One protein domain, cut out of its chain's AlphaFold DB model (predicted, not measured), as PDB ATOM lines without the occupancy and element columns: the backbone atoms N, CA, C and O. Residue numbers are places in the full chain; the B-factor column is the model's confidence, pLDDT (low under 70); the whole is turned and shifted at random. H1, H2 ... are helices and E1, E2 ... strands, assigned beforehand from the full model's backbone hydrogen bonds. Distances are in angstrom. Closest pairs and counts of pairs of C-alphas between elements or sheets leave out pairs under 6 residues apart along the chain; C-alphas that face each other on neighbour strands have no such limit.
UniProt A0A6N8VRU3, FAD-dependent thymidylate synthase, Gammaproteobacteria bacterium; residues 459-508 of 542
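Overview. This is residues 459 to 508 of the 542 residues of the protein "FAD-dependent thymidylate synthase" of Gammaproteobacteria bacterium (UniProt A0A6N8VRU3). A small two-stranded hairpin, E1 and E2, makes one end of an elongated domain, and three short helices, H1, H2 and H3, gather loosely in a triangle toward the other end. H1 lies nearest the middle and leads with no residue between into the hairpin, from which the chain folds back to H2 and H3. The printed part has 50 residues, with three named helices and two named strands in the order H1, E1, E2, H2, H3; the sheet has the order E1 - E2 and is antiparallel, and the class is mostly helix. The whole is only just loose, close to compact, with a radius of gyration of the C-alphas of 11.8 A, and the C-alphas span 36 by 20 by 15 A.

Along the chain. E1 is residues 468 to 470, 7.1 A from first to last C-alpha, and E2 is residues 476 to 478, 7.0 A. Before E1 comes H1, residues 459 to 467, 13.1 A long, beginning at C-alpha 459 at (209.207, 215.958, 177.480). H2 is residues 487 to 492, 8.7 A long, with C-alpha 487 at (203.464, 225.652, 169.966). H3, the longest helix, is residues 497 to 507, 15.9 A long, and ends at C-alpha 507 at (217.590, 226.015, 172.486).

Arrangement. E1 and E2 form a hairpin, antiparallel at 138 degrees between their directions. The C-alphas of Ala 469 and Glu 477 face each other at 5.4 A, and N 469 and O 477, like N 477 and O 469, are within hydrogen-bond range at 2.9 A. The closest C-alphas of H1 and E2 are those of Leu 467 and Val 478, 6.0 A apart. H1 and H2 are close but not clearly touching, with the C-alphas of Ala 463 and Leu 490 closest at 7.1 A; they run opposite ways at a steep tilt of 68 degrees, only just short of about perpendicular. H1 and H3 are also close but not clearly touching, with the C-alphas of Glu 460 and Leu 503 closest at 6.6 A; they run the same way at a steep tilt of 58 degrees. H2 and H3 touch, with the C-alphas of Leu 490 and Val 500 closest at 6.6 A; they run opposite ways at a steep tilt of 64 degrees. E1 is apart from H2 and H3, and E2 is apart from H3. In H2 and H3 every O i to N i+4 pair is within hydrogen-bond range; in H1, 4 of 5 are.

Size, cuts and confidence. The two C-alphas farthest apart are those of Asp 473 and Pro 497, 36.3 A. The printed part has no cut and no long link. The mean pLDDT of the printed part is 89.0, and no printed residue is under 70.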
ATOM      1  N   MET A 459     210.062 215.473 178.575       92.25
ATOM      2  CA  MET A 459     209.207 215.958 177.480       92.25
ATOM      3  C   MET A 459     210.011 216.768 176.457       92.25
ATOM      4  O   MET A 459     209.780 216.665 175.258       92.25
ATOM      5  N   GLU A 460     210.980 217.563 176.917       92.81
ATOM      6  CA  GLU A 460     211.853 218.350 176.036       92.81
ATOM      7  C   GLU A 460     212.766 217.447 175.199       92.81
ATOM      8  O   GLU A 460     212.954 217.687 174.008       92.81
ATOM      9  N   LEU A 461     213.292 216.374 175.797       92.50
ATOM     10  CA  LEU A 461     214.063 215.358 175.079       92.50
ATOM     11  C   LEU A 461     213.197 214.579 174.083       92.50
ATOM     12  O   LEU A 461     213.642 214.338 172.966       92.50
ATOM     13  N   GLU A 462     211.968 214.213 174.460       91.75
ATOM     14  CA  GLU A 462     211.004 213.556 173.568       91.75
ATOM     15  C   GLU A 462     210.691 214.442 172.354       91.75
ATOM     16  O   GLU A 462     210.750 213.959 171.224       91.75
ATOM     17  N   ALA A 463     210.463 215.742 172.565       91.81
ATOM     18  CA  ALA A 463     210.262 216.709 171.489       91.81
ATOM     19  C   ALA A 463     211.477 216.775 170.548       91.81
ATOM     20  O   ALA A 463     211.326 216.618 169.337       91.81
ATOM     21  N   LEU A 464     212.696 216.921 171.079       91.50
ATOM     22  CA  LEU A 464     213.912 216.940 170.254       91.50
ATOM     23  C   LEU A 464     214.130 215.624 169.494       91.50
ATOM     24  O   LEU A 464     214.536 215.653 168.336       91.50
ATOM     25  N   ALA A 465     213.801 214.480 170.095       90.75
ATOM     26  CA  ALA A 465     213.924 213.172 169.456       90.75
ATOM     27  C   ALA A 465     212.959 212.970 168.271       90.75
ATOM     28  O   ALA A 465     213.151 212.045 167.481       90.75
ATOM     29  N   THR A 466     211.928 213.811 168.119       91.56
ATOM     30  CA  THR A 466     211.103 213.835 166.895       91.56
ATOM     31  C   THR A 466     211.785 214.561 165.734       91.56
ATOM     32  O   THR A 466     211.459 214.297 164.580       91.56
ATOM     33  N   LEU A 467     212.745 215.441 166.035       91.81
ATOM     34  CA  LEU A 467     213.426 216.303 165.071       91.81
ATOM     35  C   LEU A 467     214.776 215.735 164.632       91.81
ATOM     36  O   LEU A 467     215.123 215.806 163.455       91.81
ATOM     37  N   VAL A 468     215.539 215.171 165.571       92.12
ATOM     38  CA  VAL A 468     216.901 214.677 165.332       92.12
ATOM     39  C   VAL A 468     217.059 213.214 165.737       92.12
ATOM     40  O   VAL A 468     216.429 212.738 166.683       92.12
ATOM     41  N   ALA A 469     217.917 212.497 165.018       89.88
ATOM     42  CA  ALA A 469     218.277 211.108 165.275       89.88
ATOM     43  C   ALA A 469     219.810 210.925 165.257       89.88
ATOM     44  O   ALA A 469     220.522 211.781 164.729       89.88
ATOM     45  N   PRO A 470     220.342 209.847 165.858       89.94
ATOM     46  CA  PRO A 470     221.749 209.487 165.701       89.94
ATOM     47  C   PRO A 470     222.027 209.062 164.254       89.94
ATOM     48  O   PRO A 470     221.351 208.165 163.758       89.94
ATOM     49  N   GLY A 471     223.020 209.682 163.616       87.69
ATOM     50  CA  GLY A 471     223.498 209.280 162.291       87.69
ATOM     51  C   GLY A 471     224.395 208.042 162.357       87.69
ATOM     52  O   GLY A 471     224.933 207.696 163.414       87.69
ATOM     53  N   GLU A 472     224.590 207.374 161.220       86.00
ATOM     54  CA  GLU A 472     225.395 206.143 161.128       86.00
ATOM     55  C   GLU A 472     226.877 206.341 161.508       86.00
ATOM     56  O   GLU A 472     227.543 205.398 161.935       86.00
ATOM     57  N   ASP A 473     227.395 207.568 161.406       89.62
ATOM     58  CA  ASP A 473     228.770 207.945 161.760       89.62
ATOM     59  C   ASP A 473     228.953 208.319 163.246       89.62
ATOM     60  O   ASP A 473     230.047 208.704 163.670       89.62
ATOM     61  N   GLY A 474     227.896 208.200 164.056       83.81
ATOM     62  CA  GLY A 474     227.878 208.629 165.455       83.81
ATOM     63  C   GLY A 474     227.603 210.126 165.649       83.81
ATOM     64  O   GLY A 474     227.690 210.610 166.782       83.81
ATOM     65  N   GLY A 475     227.277 210.855 164.576       88.50
ATOM     66  CA  GLY A 475     226.803 212.237 164.594       88.50
ATOM     67  C   GLY A 475     225.297 212.376 164.854       88.50
ATOM     68  O   GLY A 475     224.623 211.445 165.297       88.50
ATOM     69  N   LEU A 476     224.760 213.570 164.588       89.88
ATOM     70  CA  LEU A 476     223.323 213.861 164.625       89.88
ATOM     71  C   LEU A 476     222.829 214.176 163.212       89.88
ATOM     72  O   LEU A 476     223.418 215.014 162.530       89.88
ATOM     73  N   GLU A 477     221.716 213.570 162.816       91.00
ATOM     74  CA  GLU A 477     221.024 213.834 161.554       91.00
ATOM     75  C   GLU A 477     219.581 214.292 161.795       91.00
ATOM     76  O   GLU A 477     218.991 214.053 162.854       91.00
ATOM     77  N   VAL A 478     219.005 214.981 160.810       91.31
ATOM     78  CA  VAL A 478     217.582 215.338 160.839       91.31
ATOM     79  C   VAL A 478     216.776 214.070 160.587       91.31
ATOM     80  O   VAL A 478     217.019 213.366 159.609       91.31
ATOM     81  N   ARG A 479     215.812 213.774 161.461       88.50
ATOM     82  CA  ARG A 479     214.944 212.605 161.299       88.50
ATOM     83  C   ARG A 479     214.089 212.759 160.037       88.50
ATOM     84  O   ARG A 479     213.611 213.852 159.744       88.50
ATOM     85  N   GLU A 480     213.851 211.673 159.304       80.19
ATOM     86  CA  GLU A 480     212.966 211.689 158.134       80.19
ATOM     87  C   GLU A 480     211.541 212.124 158.543       80.19
ATOM     88  O   GLU A 480     210.935 211.542 159.443       80.19
ATOM     89  N   GLY A 481     211.032 213.205 157.939       75.06
ATOM     90  CA  GLY A 481     209.781 213.858 158.358       75.06
ATOM     91  C   GLY A 481     209.905 214.812 159.561       75.06
ATOM     92  O   GLY A 481     208.904 215.395 159.976       75.06
ATOM     93  N   GLY A 482     211.111 215.011 160.100       72.75
ATOM     94  CA  GLY A 482     211.439 215.986 161.141       72.75
ATOM     95  C   GLY A 482     211.336 217.416 160.613       72.75
ATOM     96  O   GLY A 482     212.288 217.963 160.063       72.75
ATOM     97  N   GLY A 483     210.145 218.001 160.737       80.81
ATOM     98  CA  GLY A 483     209.856 219.385 160.364       80.81
ATOM     99  C   GLY A 483     210.108 220.371 161.507       80.81
ATOM    100  O   GLY A 483     211.095 220.287 162.227       80.81
ATOM    101  N   ALA A 484     209.200 221.327 161.688       85.31
ATOM    102  CA  ALA A 484     209.179 222.192 162.863       85.31
ATOM    103  C   ALA A 484     208.116 221.696 163.848       85.31
ATOM    104  O   ALA A 484     207.067 221.226 163.420       85.31
ATOM    105  N   LEU A 485     208.361 221.856 165.151       88.50
ATOM    106  CA  LEU A 485     207.329 221.670 166.169       88.50
ATOM    107  C   LEU A 485     206.657 223.011 166.464       88.50
ATOM    108  O   LEU A 485     207.302 223.966 166.904       88.50
ATOM    109  N   SER A 486     205.355 223.081 166.226       91.50
ATOM    110  CA  SER A 486     204.521 224.219 166.590       91.50
ATOM    111  C   SER A 486     204.262 224.273 168.097       91.50
ATOM    112  O   SER A 486     204.395 223.292 168.833       91.50
ATOM    113  N   PHE A 487     203.837 225.447 168.567       92.12
ATOM    114  CA  PHE A 487     203.464 225.652 169.966       92.12
ATOM    115  C   PHE A 487     202.369 224.675 170.428       92.12
ATOM    116  O   PHE A 487     202.453 224.144 171.534       92.12
ATOM    117  N   GLU A 488     201.366 224.408 169.587       92.88
ATOM    118  CA  GLU A 488     200.273 223.490 169.929       92.88
ATOM    119  C   GLU A 488     200.714 222.020 169.918       92.88
ATOM    120  O   GLU A 488     200.252 221.251 170.756       92.88
ATOM    121  N   GLU A 489     201.662 221.627 169.062       91.69
ATOM    122  CA  GLU A 489     202.237 220.274 169.088       91.69
ATOM    123  C   GLU A 489     203.030 220.025 170.373       91.69
ATOM    124  O   GLU A 489     202.832 219.002 171.029       91.69
ATOM    125  N   LEU A 490     203.847 220.992 170.806       92.56
ATOM    126  CA  LEU A 490     204.565 220.912 172.083       92.56
ATOM    127  C   LEU A 490     203.602 220.845 173.279       92.56
ATOM    128  O   LEU A 490     203.840 220.110 174.238       92.56
ATOM    129  N   ARG A 491     202.472 221.557 173.214       93.69
ATOM    130  CA  ARG A 491     201.403 221.430 174.216       93.69
ATOM    131  C   ARG A 491     200.702 220.077 174.166       93.69
ATOM    132  O   ARG A 491     200.380 219.531 175.220       93.69
ATOM    133  N   GLY A 492     200.500 219.521 172.974       91.81
ATOM    134  CA  GLY A 492     199.977 218.171 172.770       91.81
ATOM    135  C   GLY A 492     200.867 217.087 173.387       91.81
ATOM    136  O   GLY A 492     200.357 216.060 173.826       91.81
ATOM    137  N   MET A 493     202.172 217.351 173.518       90.19
ATOM    138  CA  MET A 493     203.142 216.499 174.223       90.19
ATOM    139  C   MET A 493     203.108 216.656 175.757       90.19
ATOM    140  O   MET A 493     203.899 216.030 176.459       90.19
ATOM    141  N   GLY A 494     202.194 217.467 176.300       91.38
ATOM    142  CA  GLY A 494     201.986 217.631 177.741       91.38
ATOM    143  C   GLY A 494     202.712 218.818 178.376       91.38
ATOM    144  O   GLY A 494     202.596 219.001 179.587       91.38
ATOM    145  N   MET A 495     203.411 219.648 177.592       93.75
ATOM    146  CA  MET A 495     204.084 220.844 178.108       93.75
ATOM    147  C   MET A 495     203.088 221.975 178.402       93.75
ATOM    148  O   MET A 495     202.237 222.329 177.579       93.75
ATOM    149  N   ALA A 496     203.230 222.627 179.554       93.25
ATOM    150  CA  ALA A 496     202.530 223.871 179.847       93.25
ATOM    151  C   ALA A 496     203.071 225.034 178.982       93.25
ATOM    152  O   ALA A 496     204.240 225.034 178.601       93.25
ATOM    153  N   PRO A 497     202.291 226.112 178.746       91.06
ATOM    154  CA  PRO A 497     202.750 227.285 177.987       91.06
ATOM    155  C   PRO A 497     204.073 227.894 178.471       91.06
ATOM    156  O   PRO A 497     204.819 228.477 177.687       91.06
ATOM    157  N   ARG A 498     204.350 227.796 179.776       87.75
ATOM    158  CA  ARG A 498     205.612 228.240 180.369       87.75
ATOM    159  C   ARG A 498     206.771 227.320 179.979       87.75
ATOM    160  O   ARG A 498     207.800 227.835 179.570       87.75
ATOM    161  N   GLU A 499     206.583 226.006 180.047       89.88
ATOM    162  CA  GLU A 499     207.606 225.009 179.699       89.88
ATOM    163  C   GLU A 499     207.964 225.071 178.211       89.88
ATOM    164  O   GLU A 499     209.134 225.000 177.859       89.88
ATOM    165  N   VAL A 500     206.984 225.326 177.333       90.56
ATOM    166  CA  VAL A 500     207.249 225.554 175.902       90.56
ATOM    167  C   VAL A 500     208.158 226.770 175.691       90.56
ATOM    168  O   VAL A 500     209.108 226.715 174.912       90.56
ATOM    169  N   ARG A 501     207.902 227.876 176.403       88.38
ATOM    170  CA  ARG A 501     208.765 229.067 176.343       88.38
ATOM    171  C   ARG A 501     210.155 228.799 176.918       88.38
ATOM    172  O   ARG A 501     211.132 229.290 176.360       88.38
ATOM    173  N   GLU A 502     210.244 228.023 177.996       87.31
ATOM    174  CA  GLU A 502     211.518 227.613 178.593       87.31
ATOM    175  C   GLU A 502     212.337 226.758 177.615       87.31
ATOM    176  O   GLU A 502     213.502 227.075 177.400       87.31
ATOM    177  N   LEU A 503     211.738 225.772 176.935       90.12
ATOM    178  CA  LEU A 503     212.410 224.964 175.906       90.12
ATOM    179  C   LEU A 503     212.968 225.830 174.770       90.12
ATOM    180  O   LEU A 503     214.138 225.706 174.407       90.12
ATOM    181  N   VAL A 504     212.157 226.744 174.230       86.88
ATOM    182  CA  VAL A 504     212.609 227.682 173.188       86.88
ATOM    183  C   VAL A 504     213.775 228.535 173.697       86.88
ATOM    184  O   VAL A 504     214.734 228.767 172.963       86.88
ATOM    185  N   GLY A 505     213.723 228.970 174.958       85.62
ATOM    186  CA  GLY A 505     214.816 229.684 175.615       85.62
ATOM    187  C   GLY A 505     216.090 228.846 175.770       85.62
ATOM    188  O   GLY A 505     217.175 229.363 175.530       85.62
ATOM    189  N   LYS A 506     215.973 227.558 176.116       88.12
ATOM    190  CA  LYS A 506     217.106 226.622 176.258       88.12
ATOM    191  C   LYS A 506     217.801 226.321 174.931       88.12
ATOM    192  O   LYS A 506     219.008 226.118 174.911       88.12
ATOM    193  N   ILE A 507     217.049 226.285 173.829       86.25
ATOM    194  CA  ILE A 507     217.590 226.015 172.486       86.25
ATOM    195  C   ILE A 507     218.318 227.243 171.914       86.25
ATOM    196  O   ILE A 507     219.213 227.102 171.079       86.25
ATOM    197  N   ARG A 508     217.974 228.462 172.353       83.25
ATOM    198  CA  ARG A 508     218.710 229.664 171.942       83.25
ATOM    199  C   ARG A 508     220.151 229.581 172.443       83.25
ATOM    200  O   ARG A 508     220.399 229.347 173.621       83.25
TER     201      ARG A 508